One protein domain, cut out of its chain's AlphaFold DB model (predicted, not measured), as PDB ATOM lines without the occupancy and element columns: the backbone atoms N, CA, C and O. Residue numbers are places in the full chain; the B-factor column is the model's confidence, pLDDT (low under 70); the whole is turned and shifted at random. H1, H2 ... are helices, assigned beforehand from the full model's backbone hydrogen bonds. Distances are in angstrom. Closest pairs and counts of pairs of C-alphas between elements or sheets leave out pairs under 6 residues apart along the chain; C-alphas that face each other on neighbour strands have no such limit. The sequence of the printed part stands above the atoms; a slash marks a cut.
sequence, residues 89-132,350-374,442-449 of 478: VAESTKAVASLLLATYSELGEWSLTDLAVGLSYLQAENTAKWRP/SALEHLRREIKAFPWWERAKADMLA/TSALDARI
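AT A GLANCE: This is residues 89 to 132, 350 to 374 and 442 to 449 of the 478 residues of the protein "Lipase class 3 family protein" of Thecamonas trahens ATCC 50062 (UniProt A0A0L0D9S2). The long helix H3 is the middle; H1 packs steeply across its residues 112 to 120, and H4, then H5, pass it about at right angles. The printed part, 77 residues with five named helices, H1 to H5, is all helix. It is only just loose, close to compact: radius of gyration of the C-alphas 14.2 A, spans 53 by 34 by 23 A.

IN THESE COORDINATES: Find C-alpha 112 at (29.927, 45.515, 26.813), where H3, residues 112 to 129, begins its 25.5 A. H1 is residues 91 to 103, H2 105 to 109, H4 350 to 361, H5 364 to 374, ending at (16.049, 46.517, 7.062).

HOW THE PARTS SIT: H3 touches H1, closest C-alphas Ala 116 and Lys 94, 5.4 A, and H5, Gly 118 and Trp 364, 5.1 A. Every O i to N i+4 pair is within hydrogen-bond range except in H2, with 0 of 1, and 1 of 2 for i+3.

THE WHOLE: Cuts at 133 to 349 and 375 to 441 leave C-alpha gaps of 22.4 A and 52.1 A; residues 442 to 449 are under pLDDT 70.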
ATOM      1  N   VAL A  89      26.606  36.306  18.849       60.09
ATOM      2  CA  VAL A  89      27.896  36.837  19.326       60.09
ATOM      3  C   VAL A  89      28.688  35.750  20.058       60.09
ATOM      4  O   VAL A  89      28.267  35.270  21.116       60.09
ATOM      5  N   ALA A  90      29.854  35.401  19.511       66.25
ATOM      6  CA  ALA A  90      30.726  34.376  20.069       66.25
ATOM      7  C   ALA A  90      31.251  34.771  21.462       66.25
ATOM      8  O   ALA A  90      31.528  35.941  21.737       66.25
ATOM      9  N   GLU A  91      31.447  33.783  22.338       67.06
ATOM     10  CA  GLU A  91      32.022  34.005  23.675       67.06
ATOM     11  C   GLU A  91      33.422  34.637  23.612       67.06
ATOM     12  O   GLU A  91      33.758  35.482  24.439       67.06
ATOM     13  N   SER A  92      34.213  34.313  22.584       69.06
ATOM     14  CA  SER A  92      35.505  34.959  22.322       69.06
ATOM     15  C   SER A  92      35.357  36.459  22.043       69.06
ATOM     16  O   SER A  92      36.120  37.256  22.583       69.06
ATOM     17  N   THR A  93      34.346  36.872  21.275       76.56
ATOM     18  CA  THR A  93      34.062  38.288  20.994       76.56
ATOM     19  C   THR A  93      33.690  39.046  22.266       76.56
ATOM     20  O   THR A  93      34.157  40.163  22.483       76.56
ATOM     21  N   LYS A  94      32.898  38.429  23.152       72.50
ATOM     22  CA  LYS A  94      32.544  39.013  24.458       72.50
ATOM     23  C   LYS A  94      33.761  39.154  25.368       72.50
ATOM     24  O   LYS A  94      33.889  40.158  26.070       72.50
ATOM     25  N   ALA A  95      34.657  38.173  25.347       73.25
ATOM     26  CA  ALA A  95      35.891  38.207  26.116       73.25
ATOM     27  C   ALA A  95      36.809  39.353  25.647       73.25
ATOM     28  O   ALA A  95      37.281  40.138  26.467       73.25
ATOM     29  N   VAL A  96      36.962  39.536  24.330       79.00
ATOM     30  CA  VAL A  96      37.711  40.665  23.748       79.00
ATOM     31  C   VAL A  96      37.064  42.012  24.088       79.00
ATOM     32  O   VAL A  96      37.759  42.948  24.477       79.00
ATOM     33  N   ALA A  97      35.734  42.119  23.994       82.25
ATOM     34  CA  ALA A  97      35.007  43.334  24.364       82.25
ATOM     35  C   ALA A  97      35.209  43.699  25.847       82.25
ATOM     36  O   ALA A  97      35.426  44.864  26.182       82.25
ATOM     37  N   SER A  98      35.187  42.694  26.727       78.00
ATOM     38  CA  SER A  98      35.418  42.871  28.166       78.00
ATOM     39  C   SER A  98      36.831  43.378  28.442       78.00
ATOM     40  O   SER A  98      37.006  44.335  29.194       78.00
ATOM     41  N   LEU A  99      37.830  42.788  27.781       76.12
ATOM     42  CA  LEU A  99      39.225  43.201  27.888       76.12
ATOM     43  C   LEU A  99      39.441  44.645  27.405       76.12
ATOM     44  O   LEU A  99      40.124  45.420  28.075       76.12
ATOM     45  N   LEU A 100      38.826  45.037  26.284       79.94
ATOM     46  CA  LEU A 100      38.880  46.411  25.775       79.94
ATOM     47  C   LEU A 100      38.313  47.421  26.784       79.94
ATOM     48  O   LEU A 100      38.948  48.446  27.026       79.94
ATOM     49  N   LEU A 101      37.166  47.124  27.406       78.62
ATOM     50  CA  LEU A 101      36.563  47.991  28.428       78.62
ATOM     51  C   LEU A 101      37.394  48.079  29.704       78.62
ATOM     52  O   LEU A 101      37.495  49.150  30.299       78.62
ATOM     53  N   ALA A 102      37.981  46.961  30.129       73.50
ATOM     54  CA  ALA A 102      38.843  46.928  31.303       73.50
ATOM     55  C   ALA A 102      40.140  47.726  31.083       73.50
ATOM     56  O   ALA A 102      40.640  48.355  32.015       73.50
ATOM     57  N   THR A 103      40.661  47.719  29.852       73.88
ATOM     58  CA  THR A 103      41.945  48.343  29.501       73.88
ATOM     59  C   THR A 103      41.801  49.828  29.159       73.88
ATOM     60  O   THR A 103      42.629  50.640  29.570       73.88
ATOM     61  N   TYR A 104      40.750  50.216  28.429       78.50
ATOM     62  CA  TYR A 104      40.597  51.565  27.885       78.50
ATOM     63  C   TYR A 104      39.369  52.268  28.451       78.50
ATOM     64  O   TYR A 104      38.260  52.137  27.938       78.50
ATOM     65  N   SER A 105      39.586  53.110  29.464       75.00
ATOM     66  CA  SER A 105      38.515  53.879  30.111       75.00
ATOM     67  C   SER A 105      37.739  54.787  29.151       75.00
ATOM     68  O   SER A 105      36.567  55.057  29.378       75.00
ATOM     69  N   GLU A 106      38.376  55.252  28.073       76.88
ATOM     70  CA  GLU A 106      37.732  56.059  27.027       76.88
ATOM     71  C   GLU A 106      36.697  55.290  26.192       76.88
ATOM     72  O   GLU A 106      35.867  55.913  25.541       76.88
ATOM     73  N   LEU A 107      36.723  53.952  26.203       78.06
ATOM     74  CA  LEU A 107      35.663  53.129  25.620       78.06
ATOM     75  C   LEU A 107      34.461  52.983  26.562       78.06
ATOM     76  O   LEU A 107      33.462  52.392  26.170       78.06
ATOM     77  N   GLY A 108      34.535  53.523  27.784       65.38
ATOM     78  CA  GLY A 108      33.476  53.441  28.794       65.38
ATOM     79  C   GLY A 108      32.170  54.151  28.419       65.38
ATOM     80  O   GLY A 108      31.188  54.021  29.143       65.38
ATOM     81  N   GLU A 109      32.141  54.878  27.298       77.44
ATOM     82  CA  GLU A 109      30.905  55.382  26.681       77.44
ATOM     83  C   GLU A 109      30.052  54.256  26.077       77.44
ATOM     84  O   GLU A 109      28.838  54.405  25.931       77.44
ATOM     85  N   TRP A 110      30.669  53.121  25.742       81.19
ATOM     86  CA  TRP A 110      30.010  51.951  25.176       81.19
ATOM     87  C   TRP A 110      29.821  50.866  26.229       81.19
ATOM     88  O   TRP A 110      30.708  50.573  27.030       81.19
ATOM     89  N   SER A 111      28.653  50.225  26.214       80.62
ATOM     90  CA  SER A 111      28.431  49.032  27.022       80.62
ATOM     91  C   SER A 111      29.209  47.837  26.462       80.62
ATOM     92  O   SER A 111      29.617  47.809  25.298       80.62
ATOM     93  N   LEU A 112      29.365  46.788  27.277       75.88
ATOM     94  CA  LEU A 112      29.927  45.515  26.813       75.88
ATOM     95  C   LEU A 112      29.166  44.971  25.595       75.88
ATOM     96  O   LEU A 112      29.774  44.421  24.681       75.88
ATOM     97  N   THR A 113      27.845  45.149  25.574       77.19
ATOM     98  CA  THR A 113      26.986  44.735  24.463       77.19
ATOM     99  C   THR A 113      27.276  45.536  23.201       77.19
ATOM    100  O   THR A 113      27.413  44.937  22.138       77.19
ATOM    101  N   ASP A 114      27.420  46.859  23.313       82.62
ATOM    102  CA  ASP A 114      27.730  47.737  22.178       82.62
ATOM    103  C   ASP A 114      29.052  47.330  21.525       82.62
ATOM    104  O   ASP A 114      29.117  47.113  20.316       82.62
ATOM    105  N   LEU A 115      30.091  47.118  22.338       83.06
ATOM    106  CA  LEU A 115      31.382  46.644  21.849       83.06
ATOM    107  C   LEU A 115      31.309  45.236  21.264       83.06
ATOM    108  O   LEU A 115      31.912  44.985  20.228       83.06
ATOM    109  N   ALA A 116      30.573  44.312  21.878       80.94
ATOM    110  CA  ALA A 116      30.473  42.949  21.366       80.94
ATOM    111  C   ALA A 116      29.735  42.888  20.013       80.94
ATOM    112  O   ALA A 116      30.148  42.152  19.113       80.94
ATOM    113  N   VAL A 117      28.685  43.698  19.835       79.50
ATOM    114  CA  VAL A 117      28.000  43.873  18.545       79.50
ATOM    115  C   VAL A 117      28.939  44.529  17.540       79.50
ATOM    116  O   VAL A 117      29.134  43.994  16.448       79.50
ATOM    117  N   GLY A 118      29.574  45.641  17.912       86.06
ATOM    118  CA  GLY A 118      30.491  46.360  17.037       86.06
ATOM    119  C   GLY A 118      31.649  45.490  16.550       86.06
ATOM    120  O   GLY A 118      31.936  45.454  15.354       86.06
ATOM    121  N   LEU A 119      32.260  44.717  17.451       87.44
ATOM    122  CA  LEU A 119      33.304  43.747  17.122       87.44
ATOM    123  C   LEU A 119      32.792  42.627  16.215       87.44
ATOM    124  O   LEU A 119      33.537  42.186  15.349       87.44
ATOM    125  N   SER A 120      31.541  42.187  16.363       83.31
ATOM    126  CA  SER A 120      30.954  41.174  15.472       83.31
ATOM    127  C   SER A 120      30.803  41.708  14.042       83.31
ATOM    128  O   SER A 120      31.161  41.029  13.080       83.31
ATOM    129  N   TYR A 121      30.349  42.955  13.889       84.44
ATOM    130  CA  TYR A 121      30.287  43.623  12.586       84.44
ATOM    131  C   TYR A 121      31.678  43.858  11.992       84.44
ATOM    132  O   TYR A 121      31.890  43.637  10.797       84.44
ATOM    133  N   LEU A 122      32.634  44.282  12.820       88.62
ATOM    134  CA  LEU A 122      34.013  44.493  12.393       88.62
ATOM    135  C   LEU A 122      34.658  43.174  11.953       88.62
ATOM    136  O   LEU A 122      35.305  43.108  10.911       88.62
ATOM    137  N   GLN A 123      34.429  42.099  12.707       84.12
ATOM    138  CA  GLN A 123      34.877  40.756  12.368       84.12
ATOM    139  C   GLN A 123      34.285  40.296  11.034       84.12
ATOM    140  O   GLN A 123      35.023  39.755  10.212       84.12
ATOM    141  N   ALA A 124      32.991  40.517  10.788       81.00
ATOM    142  CA  ALA A 124      32.354  40.167   9.521       81.00
ATOM    143  C   ALA A 124      32.971  40.938   8.338       81.00
ATOM    144  O   ALA A 124      33.325  40.335   7.322       81.00
ATOM    145  N   GLU A 125      33.182  42.250   8.496       85.62
ATOM    146  CA  GLU A 125      33.844  43.106   7.502       85.62
ATOM    147  C   GLU A 125      35.272  42.617   7.200       85.62
ATOM    148  O   GLU A 125      35.669  42.506   6.037       85.62
ATOM    149  N   ASN A 126      36.041  42.290   8.239       83.25
ATOM    150  CA  ASN A 126      37.418  41.827   8.092       83.25
ATOM    151  C   ASN A 126      37.501  40.411   7.525       83.25
ATOM    152  O   ASN A 126      38.373  40.138   6.706       83.25
ATOM    153  N   THR A 127      36.561  39.533   7.871       78.44
ATOM    154  CA  THR A 127      36.472  38.179   7.307       78.44
ATOM    155  C   THR A 127      36.181  38.229   5.808       78.44
ATOM    156  O   THR A 127      36.802  37.499   5.043       78.44
ATOM    157  N   ALA A 128      35.309  39.139   5.359       75.81
ATOM    158  CA  ALA A 128      35.017  39.320   3.935       75.81
ATOM    159  C   ALA A 128      36.232  39.827   3.129       75.81
ATOM    160  O   ALA A 128      36.400  39.495   1.952       75.81
ATOM    161  N   LYS A 129      37.091  40.633   3.766       77.06
ATOM    162  CA  LYS A 129      38.342  41.140   3.178       77.06
ATOM    163  C   LYS A 129      39.487  40.139   3.266       77.06
ATOM    164  O   LYS A 129      40.425  40.233   2.473       77.06
ATOM    165  N   TRP A 130      39.431  39.216   4.222       70.44
ATOM    166  CA  TRP A 130      40.505  38.275   4.473       70.44
ATOM    167  C   TRP A 130      40.762  37.409   3.236       70.44
ATOM    168  O   TRP A 130      39.856  36.969   2.520       70.44
ATOM    169  N   ARG A 131      42.045  37.208   2.963       63.88
ATOM    170  CA  ARG A 131      42.543  36.273   1.962       63.88
ATOM    171  C   ARG A 131      43.487  35.334   2.701       63.88
ATOM    172  O   ARG A 131      44.340  35.841   3.436       63.88
ATOM    173  N   PRO A 132      43.361  34.007   2.534       56.78
ATOM    174  CA  PRO A 132      44.368  33.105   3.060       56.78
ATOM    175  C   PRO A 132      45.743  33.491   2.489       56.78
ATOM    176  O   PRO A 132      45.817  33.970   1.349       56.78
ATOM    177  N   SER A 350      49.728  45.592  21.745       77.81
ATOM    178  CA  SER A 350      49.689  46.253  20.436       77.81
ATOM    179  C   SER A 350      48.526  45.773  19.564       77.81
ATOM    180  O   SER A 350      47.872  46.600  18.929       77.81
ATOM    181  N   ALA A 351      48.198  44.477  19.549       80.75
ATOM    182  CA  ALA A 351      47.032  43.980  18.814       80.75
ATOM    183  C   ALA A 351      45.716  44.532  19.386       80.75
ATOM    184  O   ALA A 351      44.839  44.951  18.630       80.75
ATOM    185  N   LEU A 352      45.604  44.597  20.715       81.06
ATOM    186  CA  LEU A 352      44.452  45.169  21.406       81.06
ATOM    187  C   LEU A 352      44.312  46.675  21.126       81.06
ATOM    188  O   LEU A 352      43.212  47.159  20.858       81.06
ATOM    189  N   GLU A 353      45.423  47.410  21.109       83.06
ATOM    190  CA  GLU A 353      45.466  48.833  20.772       83.06
ATOM    191  C   GLU A 353      45.102  49.095  19.301       83.06
ATOM    192  O   GLU A 353      44.385  50.053  18.997       83.06
ATOM    193  N   HIS A 354      45.556  48.246  18.374       85.62
ATOM    194  CA  HIS A 354      45.124  48.308  16.977       85.62
ATOM    195  C   HIS A 354      43.621  48.057  16.855       85.62
ATOM    196  O   HIS A 354      42.929  48.860  16.225       85.62
ATOM    197  N   LEU A 355      43.107  47.020  17.522       87.88
ATOM    198  CA  LEU A 355      41.683  46.705  17.532       87.88
ATOM    199  C   LEU A 355      40.853  47.858  18.108       87.88
ATOM    200  O   LEU A 355      39.821  48.203  17.537       87.88
ATOM    201  N   ARG A 356      41.319  48.504  19.185       88.44
ATOM    202  CA  ARG A 356      40.685  49.701  19.763       88.44
ATOM    203  C   ARG A 356      40.546  50.821  18.732       88.44
ATOM    204  O   ARG A 356      39.485  51.435  18.624       88.44
ATOM    205  N   ARG A 357      41.613  51.130  17.991       89.56
ATOM    206  CA  ARG A 357      41.569  52.179  16.957       89.56
ATOM    207  C   ARG A 357      40.626  51.798  15.826       89.56
ATOM    208  O   ARG A 357      39.879  52.645  15.348       89.56
ATOM    209  N   GLU A 358      40.649  50.532  15.426       91.88
ATOM    210  CA  GLU A 358      39.831  50.015  14.340       91.88
ATOM    211  C   GLU A 358      38.339  50.059  14.679       91.88
ATOM    212  O   GLU A 358      37.564  50.623  13.912       91.88
ATOM    213  N   ILE A 359      37.936  49.574  15.860       91.75
ATOM    214  CA  ILE A 359      36.529  49.610  16.280       91.75
ATOM    215  C   ILE A 359      36.008  51.042  16.449       91.75
ATOM    216  O   ILE A 359      34.841  51.301  16.167       91.75
ATOM    217  N   LYS A 360      36.873  51.992  16.837       90.50
ATOM    218  CA  LYS A 360      36.531  53.424  16.898       90.50
ATOM    219  C   LYS A 360      36.360  54.071  15.531       90.50
ATOM    220  O   LYS A 360      35.535  54.967  15.390       90.50
ATOM    221  N   ALA A 361      37.146  53.657  14.545       91.44
ATOM    222  CA  ALA A 361      37.053  54.182  13.188       91.44
ATOM    223  C   ALA A 361      35.938  53.510  12.369       91.44
ATOM    224  O   ALA A 361      35.473  54.070  11.376       91.44
ATOM    225  N   PHE A 362      35.539  52.298  12.748       91.94
ATOM    226  CA  PHE A 362      34.578  51.503  12.008       91.94
ATOM    227  C   PHE A 362      33.131  51.932  12.325       91.94
ATOM    228  O   PHE A 362      32.742  51.918  13.494       91.94
ATOM    229  N   PRO A 363      32.307  52.273  11.309       91.19
ATOM    230  CA  PRO A 363      30.933  52.749  11.491       91.19
ATOM    231  C   PRO A 363      29.978  51.581  11.787       91.19
ATOM    232  O   PRO A 363      29.076  51.254  11.007       91.19
ATOM    233  N   TRP A 364      30.245  50.861  12.878       89.94
ATOM    234  CA  TRP A 364      29.489  49.672  13.257       89.94
ATOM    235  C   TRP A 364      28.056  50.021  13.647       89.94
ATOM    236  O   TRP A 364      27.144  49.253  13.348       89.94
ATOM    237  N   TRP A 365      27.846  51.185  14.270       85.12
ATOM    238  CA  TRP A 365      26.527  51.624  14.713       85.12
ATOM    239  C   TRP A 365      25.621  51.954  13.531       85.12
ATOM    240  O   TRP A 365      24.472  51.523  13.493       85.12
ATOM    241  N   GLU A 366      26.133  52.666  12.529       87.44
ATOM    242  CA  GLU A 366      25.389  53.005  11.319       87.44
ATOM    243  C   GLU A 366      24.961  51.744  10.565       87.44
ATOM    244  O   GLU A 366      23.833  51.669  10.076       87.44
ATOM    245  N   ARG A 367      25.838  50.734  10.518       83.88
ATOM    246  CA  ARG A 367      25.564  49.432   9.897       83.88
ATOM    247  C   ARG A 367      24.538  48.623  10.686       83.88
ATOM    248  O   ARG A 367      23.537  48.207  10.116       83.88
ATOM    249  N   ALA A 368      24.729  48.486  11.996       78.94
ATOM    250  CA  ALA A 368      23.778  47.824  12.887       78.94
ATOM    251  C   ALA A 368      22.386  48.468  12.810       78.94
ATOM    252  O   ALA A 368      21.370  47.784  12.687       78.94
ATOM    253  N   LYS A 369      22.334  49.804  12.811       79.31
ATOM    254  CA  LYS A 369      21.099  50.574  12.662       79.31
ATOM    255  C   LYS A 369      20.438  50.321  11.310       79.31
ATOM    256  O   LYS A 369      19.221  50.151  11.268       79.31
ATOM    257  N   ALA A 370      21.204  50.295  10.219       80.00
ATOM    258  CA  ALA A 370      20.676  49.998   8.891       80.00
ATOM    259  C   ALA A 370      20.075  48.583   8.819       80.00
ATOM    260  O   ALA A 370      18.950  48.434   8.347       80.00
ATOM    261  N   ASP A 371      20.761  47.577   9.359       73.56
ATOM    262  CA  ASP A 371      20.288  46.186   9.366       73.56
ATOM    263  C   ASP A 371      19.041  45.993  10.236       73.56
ATOM    264  O   ASP A 371      18.111  45.271   9.857       73.56
ATOM    265  N   MET A 372      18.985  46.683  11.381       68.12
ATOM    266  CA  MET A 372      17.810  46.707  12.251       68.12
ATOM    267  C   MET A 372      16.600  47.321  11.534       68.12
ATOM    268  O   MET A 372      15.491  46.796  11.629       68.12
ATOM    269  N   LEU A 373      16.802  48.407  10.778       73.19
ATOM    270  CA  LEU A 373      15.750  49.034   9.971       73.19
ATOM    271  C   LEU A 373      15.344  48.178   8.760       73.19
ATOM    272  O   LEU A 373      14.194  48.235   8.331       73.19
ATOM    273  N   ALA A 374      16.266  47.376   8.223       66.81
ATOM    274  CA  ALA A 374      16.049  46.517   7.062       66.81
ATOM    275  C   ALA A 374      15.388  45.163   7.389       66.81
ATOM    276  O   ALA A 374      15.023  44.444   6.459       66.81
ATOM    277  N   THR A 442      56.674  45.919  41.883       35.44
ATOM    278  CA  THR A 442      55.640  46.402  40.947       35.44
ATOM    279  C   THR A 442      56.087  47.607  40.109       35.44
ATOM    280  O   THR A 442      55.442  47.935  39.117       35.44
ATOM    281  N   SER A 443      57.209  48.241  40.470       34.22
ATOM    282  CA  SER A 443      57.898  49.289  39.706       34.22
ATOM    283  C   SER A 443      58.495  48.792  38.377       34.22
ATOM    284  O   SER A 443      58.776  49.617  37.510       34.22
ATOM    285  N   ALA A 444      58.676  47.474  38.204       40.94
ATOM    286  CA  ALA A 444      59.334  46.860  37.045       40.94
ATOM    287  C   ALA A 444      58.378  46.410  35.918       40.94
ATOM    288  O   ALA A 444      58.831  45.856  34.917       40.94
ATOM    289  N   LEU A 445      57.067  46.622  36.072       44.62
ATOM    290  CA  LEU A 445      56.052  46.265  35.074       44.62
ATOM    291  C   LEU A 445      55.987  47.358  33.992       44.62
ATOM    292  O   LEU A 445      55.536  48.469  34.273       44.62
ATOM    293  N   ASP A 446      56.394  47.060  32.752       52.72
ATOM    294  CA  ASP A 446      56.222  47.986  31.618       52.72
ATOM    295  C   ASP A 446      55.172  47.456  30.629       52.72
ATOM    296  O   ASP A 446      55.344  46.430  29.970       52.72
ATOM    297  N   ALA A 447      54.053  48.178  30.533       50.69
ATOM    298  CA  ALA A 447      52.937  47.874  29.637       50.69
ATOM    299  C   ALA A 447      53.187  48.286  28.168       50.69
ATOM    300  O   ALA A 447      52.297  48.143  27.335       50.69
ATOM    301  N   ARG A 448      54.361  48.832  27.821       56.81
ATOM    302  CA  ARG A 448      54.707  49.245  26.442       56.81
ATOM    303  C   ARG A 448      55.509  48.202  25.670       56.81
ATOM    304  O   ARG A 448      55.995  48.498  24.581       56.81
ATOM    305  N   ILE A 449      55.696  47.019  26.242       67.81
ATOM    306  CA  ILE A 449      56.567  45.999  25.674       67.81
ATOM    307  C   ILE A 449      55.738  45.027  24.850       67.81
ATOM    308  O   ILE A 449      54.889  44.309  25.377       67.81
TER     309      ILE A 449